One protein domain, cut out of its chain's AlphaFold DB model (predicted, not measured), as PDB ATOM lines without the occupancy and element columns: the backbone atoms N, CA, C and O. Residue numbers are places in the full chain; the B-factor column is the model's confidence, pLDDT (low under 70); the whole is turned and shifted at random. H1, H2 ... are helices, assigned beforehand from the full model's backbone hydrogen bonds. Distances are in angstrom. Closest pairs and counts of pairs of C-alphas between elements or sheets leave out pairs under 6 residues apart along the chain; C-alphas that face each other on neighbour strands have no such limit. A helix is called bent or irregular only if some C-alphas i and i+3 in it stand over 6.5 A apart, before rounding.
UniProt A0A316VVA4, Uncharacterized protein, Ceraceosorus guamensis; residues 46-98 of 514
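AT A GLANCE: This is residues 46 to 98 of the 514 residues of an uncharacterized protein of Ceraceosorus guamensis (UniProt A0A316VVA4). One long straight helix, H1, makes an arm whose residues 46 to 60 stick out from a small compact head, and the head holds a long loop, residues 65 to 76, and two short helices, H2 and H3, which make a loose V. H2 runs on away from the arm, and after a tight turn H3 folds back at a slant. The printed part has 53 residues with three named helices, in the order H1, H2, H3, and no named strand; the class is all helix, with 40 residues in the helices. The whole is loose, with a radius of gyration of the C-alphas of 13.8 A, and spans 44 by 21 by 15 A, the arm making the length.

IN THESE COORDINATES: H1 is residues 46 to 64, 26.7 A from first to last C-alpha; it begins at C-alpha 46 (-22.508, 39.903, -58.401) and ends at C-alpha 64 (-24.062, 33.675, -32.490). Residues 65 to 76 have no named element, and their C-alphas lie 2 to 11 A from the mean of all C-alphas. H2 is residues 77 to 86, 14.3 A long, beginning at C-alpha 77 (-23.176, 25.931, -29.773). H3 is residues 88 to 98, 15.2 A long, ending at C-alpha 98 (-32.906, 35.442, -25.082). H3 is neither bent nor irregular, but only just: C-alphas 93 and 96 are 6.5 A apart.

HOW THE PARTS SIT: H1 touches no helix. It is apart from H2, but only just, their closest C-alphas being 8.3 A apart. H1 and H3 are apart. H2 and H3 are close but not clearly touching, with 2 pairs of C-alphas within 8 A; their closest C-alphas are those of Leu 84 and Thr 91, 6.2 A apart. Their lines stand at a steep tilt of 49 degrees, opposite ways, and their centres are 12.4 A apart. In H1 and H2 every O i to N i+4 pair is within hydrogen-bond range; in H3 2 of 7 are, beside 5 of 8 O i to N i+3 pairs.

THE WHOLE: The two C-alphas farthest apart are those of Ala 46 and Asp 89, 44.5 A. Without residues 46 to 60, which stand free, the remaining 38 residues span 21 by 20 by 15 A, with a radius of gyration of 8.9 A. The link from H1 to H2 is long, with 12 residues, and the link from H2 to H3 is tight, with 1 residue. The printed part has no cut. Its mean pLDDT is 77.3, and residues 46 to 50 and 92 to 98 are under 70.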
ATOM      1  N   ALA A  46     -21.855  41.082 -58.980       58.59
ATOM      2  CA  ALA A  46     -22.508  39.903 -58.401       58.59
ATOM      3  C   ALA A  46     -21.565  38.963 -57.620       58.59
ATOM      4  O   ALA A  46     -22.029  38.210 -56.765       58.59
ATOM      5  N   ALA A  47     -20.256  38.997 -57.894       60.53
ATOM      6  CA  ALA A  47     -19.255  38.262 -57.122       60.53
ATOM      7  C   ALA A  47     -19.020  38.915 -55.749       60.53
ATOM      8  O   ALA A  47     -19.152  38.245 -54.724       60.53
ATOM      9  N   ASP A  48     -18.760  40.223 -55.724       63.72
ATOM     10  CA  ASP A  48     -18.529  41.001 -54.503       63.72
ATOM     11  C   ASP A  48     -19.787  41.057 -53.616       63.72
ATOM     12  O   ASP A  48     -19.677  40.935 -52.397       63.72
ATOM     13  N   GLU A  49     -20.994  41.148 -54.193       66.06
ATOM     14  CA  GLU A  49     -22.245  41.063 -53.422       66.06
ATOM     15  C   GLU A  49     -22.439  39.683 -52.766       66.06
ATOM     16  O   GLU A  49     -22.894  39.599 -51.619       66.06
ATOM     17  N   GLN A  50     -22.067  38.593 -53.450       67.25
ATOM     18  CA  GLN A  50     -22.110  37.247 -52.869       67.25
ATOM     19  C   GLN A  50     -21.018  37.039 -51.814       67.25
ATOM     20  O   GLN A  50     -21.306  36.462 -50.760       67.25
ATOM     21  N   GLU A  51     -19.794  37.533 -52.032       73.69
ATOM     22  CA  GLU A  51     -18.738  37.463 -51.018       73.69
ATOM     23  C   GLU A  51     -19.091  38.314 -49.791       73.69
ATOM     24  O   GLU A  51     -18.945  37.827 -48.667       73.69
ATOM     25  N   GLU A  52     -19.655  39.518 -49.950       75.69
ATOM     26  CA  GLU A  52     -20.102  40.317 -48.804       75.69
ATOM     27  C   GLU A  52     -21.281  39.652 -48.075       75.69
ATOM     28  O   GLU A  52     -21.313  39.634 -46.843       75.69
ATOM     29  N   ALA A  53     -22.228  39.035 -48.793       74.44
ATOM     30  CA  ALA A  53     -23.312  38.270 -48.176       74.44
ATOM     31  C   ALA A  53     -22.789  37.065 -47.369       74.44
ATOM     32  O   ALA A  53     -23.259  36.821 -46.253       74.44
ATOM     33  N   LEU A  54     -21.790  36.339 -47.883       75.38
ATOM     34  CA  LEU A  54     -21.134  35.232 -47.176       75.38
ATOM     35  C   LEU A  54     -20.274  35.718 -45.999       75.38
ATOM     36  O   LEU A  54     -20.281  35.093 -44.937       75.38
ATOM     37  N   ALA A  55     -19.580  36.848 -46.137       78.62
ATOM     38  CA  ALA A  55     -18.816  37.473 -45.061       78.62
ATOM     39  C   ALA A  55     -19.732  37.961 -43.925       78.62
ATOM     40  O   ALA A  55     -19.417  37.752 -42.753       78.62
ATOM     41  N   ARG A  56     -20.895  38.540 -44.257       78.06
ATOM     42  CA  ARG A  56     -21.940  38.917 -43.292       78.06
ATOM     43  C   ARG A  56     -22.496  37.685 -42.566       78.06
ATOM     44  O   ARG A  56     -22.509  37.695 -41.339       78.06
ATOM     45  N   ARG A  57     -22.840  36.600 -43.284       74.69
ATOM     46  CA  ARG A  57     -23.272  35.321 -42.670       74.69
ATOM     47  C   ARG A  57     -22.231  34.772 -41.693       74.69
ATOM     48  O   ARG A  57     -22.554  34.587 -40.526       74.69
ATOM     49  N   ARG A  58     -20.968  34.638 -42.115       74.56
ATOM     50  CA  ARG A  58     -19.858  34.200 -41.242       74.56
ATOM     51  C   ARG A  58     -19.672  35.111 -40.026       74.56
ATOM     52  O   ARG A  58     -19.418  34.634 -38.926       74.56
ATOM     53  N   ALA A  59     -19.809  36.427 -40.196       74.56
ATOM     54  CA  ALA A  59     -19.726  37.369 -39.085       74.56
ATOM     55  C   ALA A  59     -20.894  37.216 -38.096       74.56
ATOM     56  O   ALA A  59     -20.695  37.420 -36.899       74.56
ATOM     57  N   ASP A  60     -22.093  36.866 -38.560       74.44
ATOM     58  CA  ASP A  60     -23.262  36.621 -37.711       74.44
ATOM     59  C   ASP A  60     -23.234  35.231 -37.049       74.44
ATOM     60  O   ASP A  60     -23.585  35.124 -35.876       74.44
ATOM     61  N   GLU A  61     -22.703  34.205 -37.720       75.56
ATOM     62  CA  GLU A  61     -22.373  32.892 -37.137       75.56
ATOM     63  C   GLU A  61     -21.356  33.032 -35.992       75.56
ATOM     64  O   GLU A  61     -21.587  32.548 -34.884       75.56
ATOM     65  N   ILE A  62     -20.262  33.775 -36.211       72.62
ATOM     66  CA  ILE A  62     -19.259  34.043 -35.168       72.62
ATOM     67  C   ILE A  62     -19.894  34.784 -33.982       72.62
ATOM     68  O   ILE A  62     -19.644  34.415 -32.838       72.62
ATOM     69  N   LYS A  63     -20.754  35.788 -34.220       72.81
ATOM     70  CA  LYS A  63     -21.496  36.478 -33.143       72.81
ATOM     71  C   LYS A  63     -22.433  35.526 -32.395       72.81
ATOM     72  O   LYS A  63     -22.492  35.603 -31.169       72.81
ATOM     73  N   ALA A  64     -23.139  34.637 -33.095       77.31
ATOM     74  CA  ALA A  64     -24.062  33.675 -32.490       77.31
ATOM     75  C   ALA A  64     -23.363  32.738 -31.490       77.31
ATOM     76  O   ALA A  64     -23.973  32.349 -30.495       77.31
ATOM     77  N   PHE A  65     -22.077  32.447 -31.709       84.31
ATOM     78  CA  PHE A  65     -21.253  31.634 -30.815       84.31
ATOM     79  C   PHE A  65     -20.256  32.449 -29.965       84.31
ATOM     80  O   PHE A  65     -19.316  31.879 -29.414       84.31
ATOM     81  N   THR A  66     -20.455  33.766 -29.795       86.88
ATOM     82  CA  THR A  66     -19.714  34.554 -28.784       86.88
ATOM     83  C   THR A  66     -20.400  34.535 -27.421       86.88
ATOM     84  O   THR A  66     -21.585  34.835 -27.304       86.88
ATOM     85  N   CYS A  67     -19.637  34.258 -26.362       87.94
ATOM     86  CA  CYS A  67     -20.111  34.440 -24.990       87.94
ATOM     87  C   CYS A  67     -20.113  35.932 -24.630       87.94
ATOM     88  O   CYS A  67     -19.066  36.583 -24.691       87.94
ATOM     89  N   ARG A  68     -21.255  36.493 -24.206       84.38
ATOM     90  CA  ARG A  68     -21.350  37.941 -23.925       84.38
ATOM     91  C   ARG A  68     -20.696  38.373 -22.616       84.38
ATOM     92  O   ARG A  68     -20.400  39.555 -22.473       84.38
ATOM     93  N   GLY A  69     -20.456  37.444 -21.690       85.56
ATOM     94  CA  GLY A  69     -19.782  37.739 -20.422       85.56
ATOM     95  C   GLY A  69     -18.284  38.016 -20.585       85.56
ATOM     96  O   GLY A  69     -17.757  38.926 -19.953       85.56
ATOM     97  N   CYS A  70     -17.608  37.270 -21.466       88.06
ATOM     98  CA  CYS A  70     -16.154  37.343 -21.668       88.06
ATOM     99  C   CYS A  70     -15.723  37.830 -23.069       88.06
ATOM    100  O   CYS A  70     -14.547  38.122 -23.275       88.06
ATOM    101  N   GLY A  71     -16.645  37.918 -24.034       86.31
ATOM    102  CA  GLY A  71     -16.376  38.352 -25.412       86.31
ATOM    103  C   GLY A  71     -15.665  37.318 -26.297       86.31
ATOM    104  O   GLY A  71     -15.284  37.644 -27.420       86.31
ATOM    105  N   ILE A  72     -15.467  36.089 -25.812       88.38
ATOM    106  CA  ILE A  72     -14.740  35.033 -26.529       88.38
ATOM    107  C   ILE A  72     -15.663  34.377 -27.578       88.38
ATOM    108  O   ILE A  72     -16.784  33.994 -27.228       88.38
ATOM    109  N   PRO A  73     -15.223  34.225 -28.846       88.31
ATOM    110  CA  PRO A  73     -15.908  33.418 -29.853       88.31
ATOM    111  C   PRO A  73     -15.581  31.926 -29.689       88.31
ATOM    112  O   PRO A  73     -14.420  31.549 -29.524       88.31
ATOM    113  N   TYR A  74     -16.602  31.080 -29.793       88.31
ATOM    114  CA  TYR A  74     -16.502  29.622 -29.742       88.31
ATOM    115  C   TYR A  74     -16.807  29.012 -31.115       88.31
ATOM    116  O   TYR A  74     -17.482  29.618 -31.942       88.31
ATOM    117  N   ALA A  75     -16.314  27.796 -31.367       84.56
ATOM    118  CA  ALA A  75     -16.456  27.126 -32.666       84.56
ATOM    119  C   ALA A  75     -17.878  26.594 -32.961       84.56
ATOM    120  O   ALA A  75     -18.120  26.087 -34.052       84.56
ATOM    121  N   GLY A  76     -18.807  26.681 -32.004       84.25
ATOM    122  CA  GLY A  76     -20.183  26.211 -32.148       84.25
ATOM    123  C   GLY A  76     -20.958  26.243 -30.830       84.25
ATOM    124  O   GLY A  76     -20.410  26.578 -29.775       84.25
ATOM    125  N   ALA A  77     -22.237  25.864 -30.894       84.75
ATOM    126  CA  ALA A  77     -23.176  25.931 -29.773       84.75
ATOM    127  C   ALA A  77     -22.733  25.117 -28.544       84.75
ATOM    128  O   ALA A  77     -22.874  25.591 -27.422       84.75
ATOM    129  N   GLU A  78     -22.167  23.926 -28.750       86.94
ATOM    130  CA  GLU A  78     -21.737  23.012 -27.678       86.94
ATOM    131  C   GLU A  78     -20.542  23.557 -26.886       86.94
ATOM    132  O   GLU A  78     -20.504  23.484 -25.660       86.94
ATOM    133  N   ALA A  79     -19.579  24.175 -27.574       86.81
ATOM    134  CA  ALA A  79     -18.432  24.805 -26.927       86.81
ATOM    135  C   ALA A  79     -18.845  26.065 -26.141       86.81
ATOM    136  O   ALA A  79     -18.308  26.325 -25.062       86.81
ATOM    137  N   LEU A  80     -19.835  26.817 -26.642       89.00
ATOM    138  CA  LEU A  80     -20.427  27.938 -25.912       89.00
ATOM    139  C   LEU A  80     -21.246  27.460 -24.699       89.00
ATOM    140  O   LEU A  80     -21.112  28.034 -23.621       89.00
ATOM    141  N   SER A  81     -22.064  26.410 -24.829       86.00
ATOM    142  CA  SER A  81     -22.872  25.901 -23.714       86.00
ATOM    143  C   SER A  81     -22.003  25.283 -22.615       86.00
ATOM    144  O   SER A  81     -22.224  25.588 -21.445       86.00
ATOM    145  N   ALA A  82     -20.954  24.534 -22.969       90.38
ATOM    146  CA  ALA A  82     -19.954  24.034 -22.024       90.38
ATOM    147  C   ALA A  82     -19.187  25.165 -21.312       90.38
ATOM    148  O   ALA A  82     -18.856  25.053 -20.132       90.38
ATOM    149  N   HIS A  83     -18.933  26.292 -21.985       91.81
ATOM    150  CA  HIS A  83     -18.387  27.474 -21.319       91.81
ATOM    151  C   HIS A  83     -19.401  28.113 -20.350       91.81
ATOM    152  O   HIS A  83     -19.030  28.498 -19.243       91.81
ATOM    153  N   LEU A  84     -20.677  28.205 -20.732       89.06
ATOM    154  CA  LEU A  84     -21.729  28.802 -19.902       89.06
ATOM    155  C   LEU A  84     -22.116  27.947 -18.681       89.06
ATOM    156  O   LEU A  84     -22.521  28.516 -17.669       89.06
ATOM    157  N   THR A  85     -21.959  26.618 -18.727       88.00
ATOM    158  CA  THR A  85     -22.129  25.751 -17.543       88.00
ATOM    159  C   THR A  85     -20.956  25.859 -16.568       88.00
ATOM    160  O   THR A  85     -21.178  25.847 -15.359       88.00
ATOM    161  N   LEU A  86     -19.726  26.022 -17.069       89.50
ATOM    162  CA  LEU A  86     -18.537  26.274 -16.241       89.50
ATOM    163  C   LEU A  86     -18.523  27.686 -15.630       89.50
ATOM    164  O   LEU A  86     -18.024  27.871 -14.522       89.50
ATOM    165  N   PHE A  87     -19.074  28.681 -16.334       86.62
ATOM    166  CA  PHE A  87     -19.096  30.087 -15.916       86.62
ATOM    167  C   PHE A  87     -20.534  30.640 -15.883       86.62
ATOM    168  O   PHE A  87     -20.899  31.480 -16.715       86.62
ATOM    169  N   PRO A  88     -21.368  30.218 -14.909       82.94
ATOM    170  CA  PRO A  88     -22.787  30.577 -14.857       82.94
ATOM    171  C   PRO A  88     -23.041  32.085 -14.725       82.94
ATOM    172  O   PRO A  88     -24.097  32.562 -15.139       82.94
ATOM    173  N   ASP A  89     -22.087  32.874 -14.221       84.44
ATOM    174  CA  ASP A  89     -22.192  34.339 -14.204       84.44
ATOM    175  C   ASP A  89     -22.308  34.960 -15.604       84.44
ATOM    176  O   ASP A  89     -23.006  35.961 -15.772       84.44
ATOM    177  N   HIS A  90     -21.724  34.339 -16.634       84.81
ATOM    178  CA  HIS A  90     -21.839  34.814 -18.014       84.81
ATOM    179  C   HIS A  90     -23.248  34.602 -18.606       84.81
ATOM    180  O   HIS A  90     -23.662  35.348 -19.494       84.81
ATOM    181  N   THR A  91     -24.053  33.673 -18.071       75.81
ATOM    182  CA  THR A  91     -25.461  33.507 -18.499       75.81
ATOM    183  C   THR A  91     -26.315  34.737 -18.167       75.81
ATOM    184  O   THR A  91     -27.252  35.078 -18.896       75.81
ATOM    185  N   LYS A  92     -25.956  35.469 -17.100       67.81
ATOM    186  CA  LYS A  92     -26.690  36.645 -16.602       67.81
ATOM    187  C   LYS A  92     -26.644  37.817 -17.592       67.81
ATOM    188  O   LYS A  92     -27.561  38.642 -17.607       67.81
ATOM    189  N   THR A  93     -25.616  37.880 -18.445       61.06
ATOM    190  CA  THR A  93     -25.524  38.848 -19.553       61.06
ATOM    191  C   THR A  93     -26.361  38.462 -20.775       61.06
ATOM    192  O   THR A  93     -26.877  39.353 -21.453       61.06
ATOM    193  N   ASP A  94     -26.569  37.169 -21.033       56.59
ATOM    194  CA  ASP A  94     -27.328  36.673 -22.189       56.59
ATOM    195  C   ASP A  94     -28.848  36.600 -21.946       56.59
ATOM    196  O   ASP A  94     -29.637  36.838 -22.866       56.59
ATOM    197  N   GLY A  95     -29.293  36.386 -20.700       55.06
ATOM    198  CA  GLY A  95     -30.722  36.292 -20.353       55.06
ATOM    199  C   GLY A  95     -31.572  37.508 -20.766       55.06
ATOM    200  O   GLY A  95     -32.744  37.356 -21.111       55.06
ATOM    201  N   LYS A  96     -30.977  38.710 -20.831       53.44
ATOM    202  CA  LYS A  96     -31.649  39.943 -21.302       53.44
ATOM    203  C   LYS A  96     -31.873  39.997 -22.821       53.44
ATOM    204  O   LYS A  96     -32.617  40.859 -23.288       53.44
ATOM    205  N   ALA A  97     -31.232  39.116 -23.588       52.28
ATOM    206  CA  ALA A  97     -31.399  38.995 -25.034       52.28
ATOM    207  C   ALA A  97     -32.287  37.800 -25.415       52.28
ATOM    208  O   ALA A  97     -33.162  37.952 -26.265       52.28
ATOM    209  N   PHE A  98     -32.125  36.645 -24.760       50.12
ATOM    210  CA  PHE A  98     -32.906  35.442 -25.082       50.12
ATOM    211  C   PHE A  98     -34.416  35.602 -24.840       50.12
ATOM    212  O   PHE A  98     -35.206  35.102 -25.636       50.12
TER     213      PHE A  98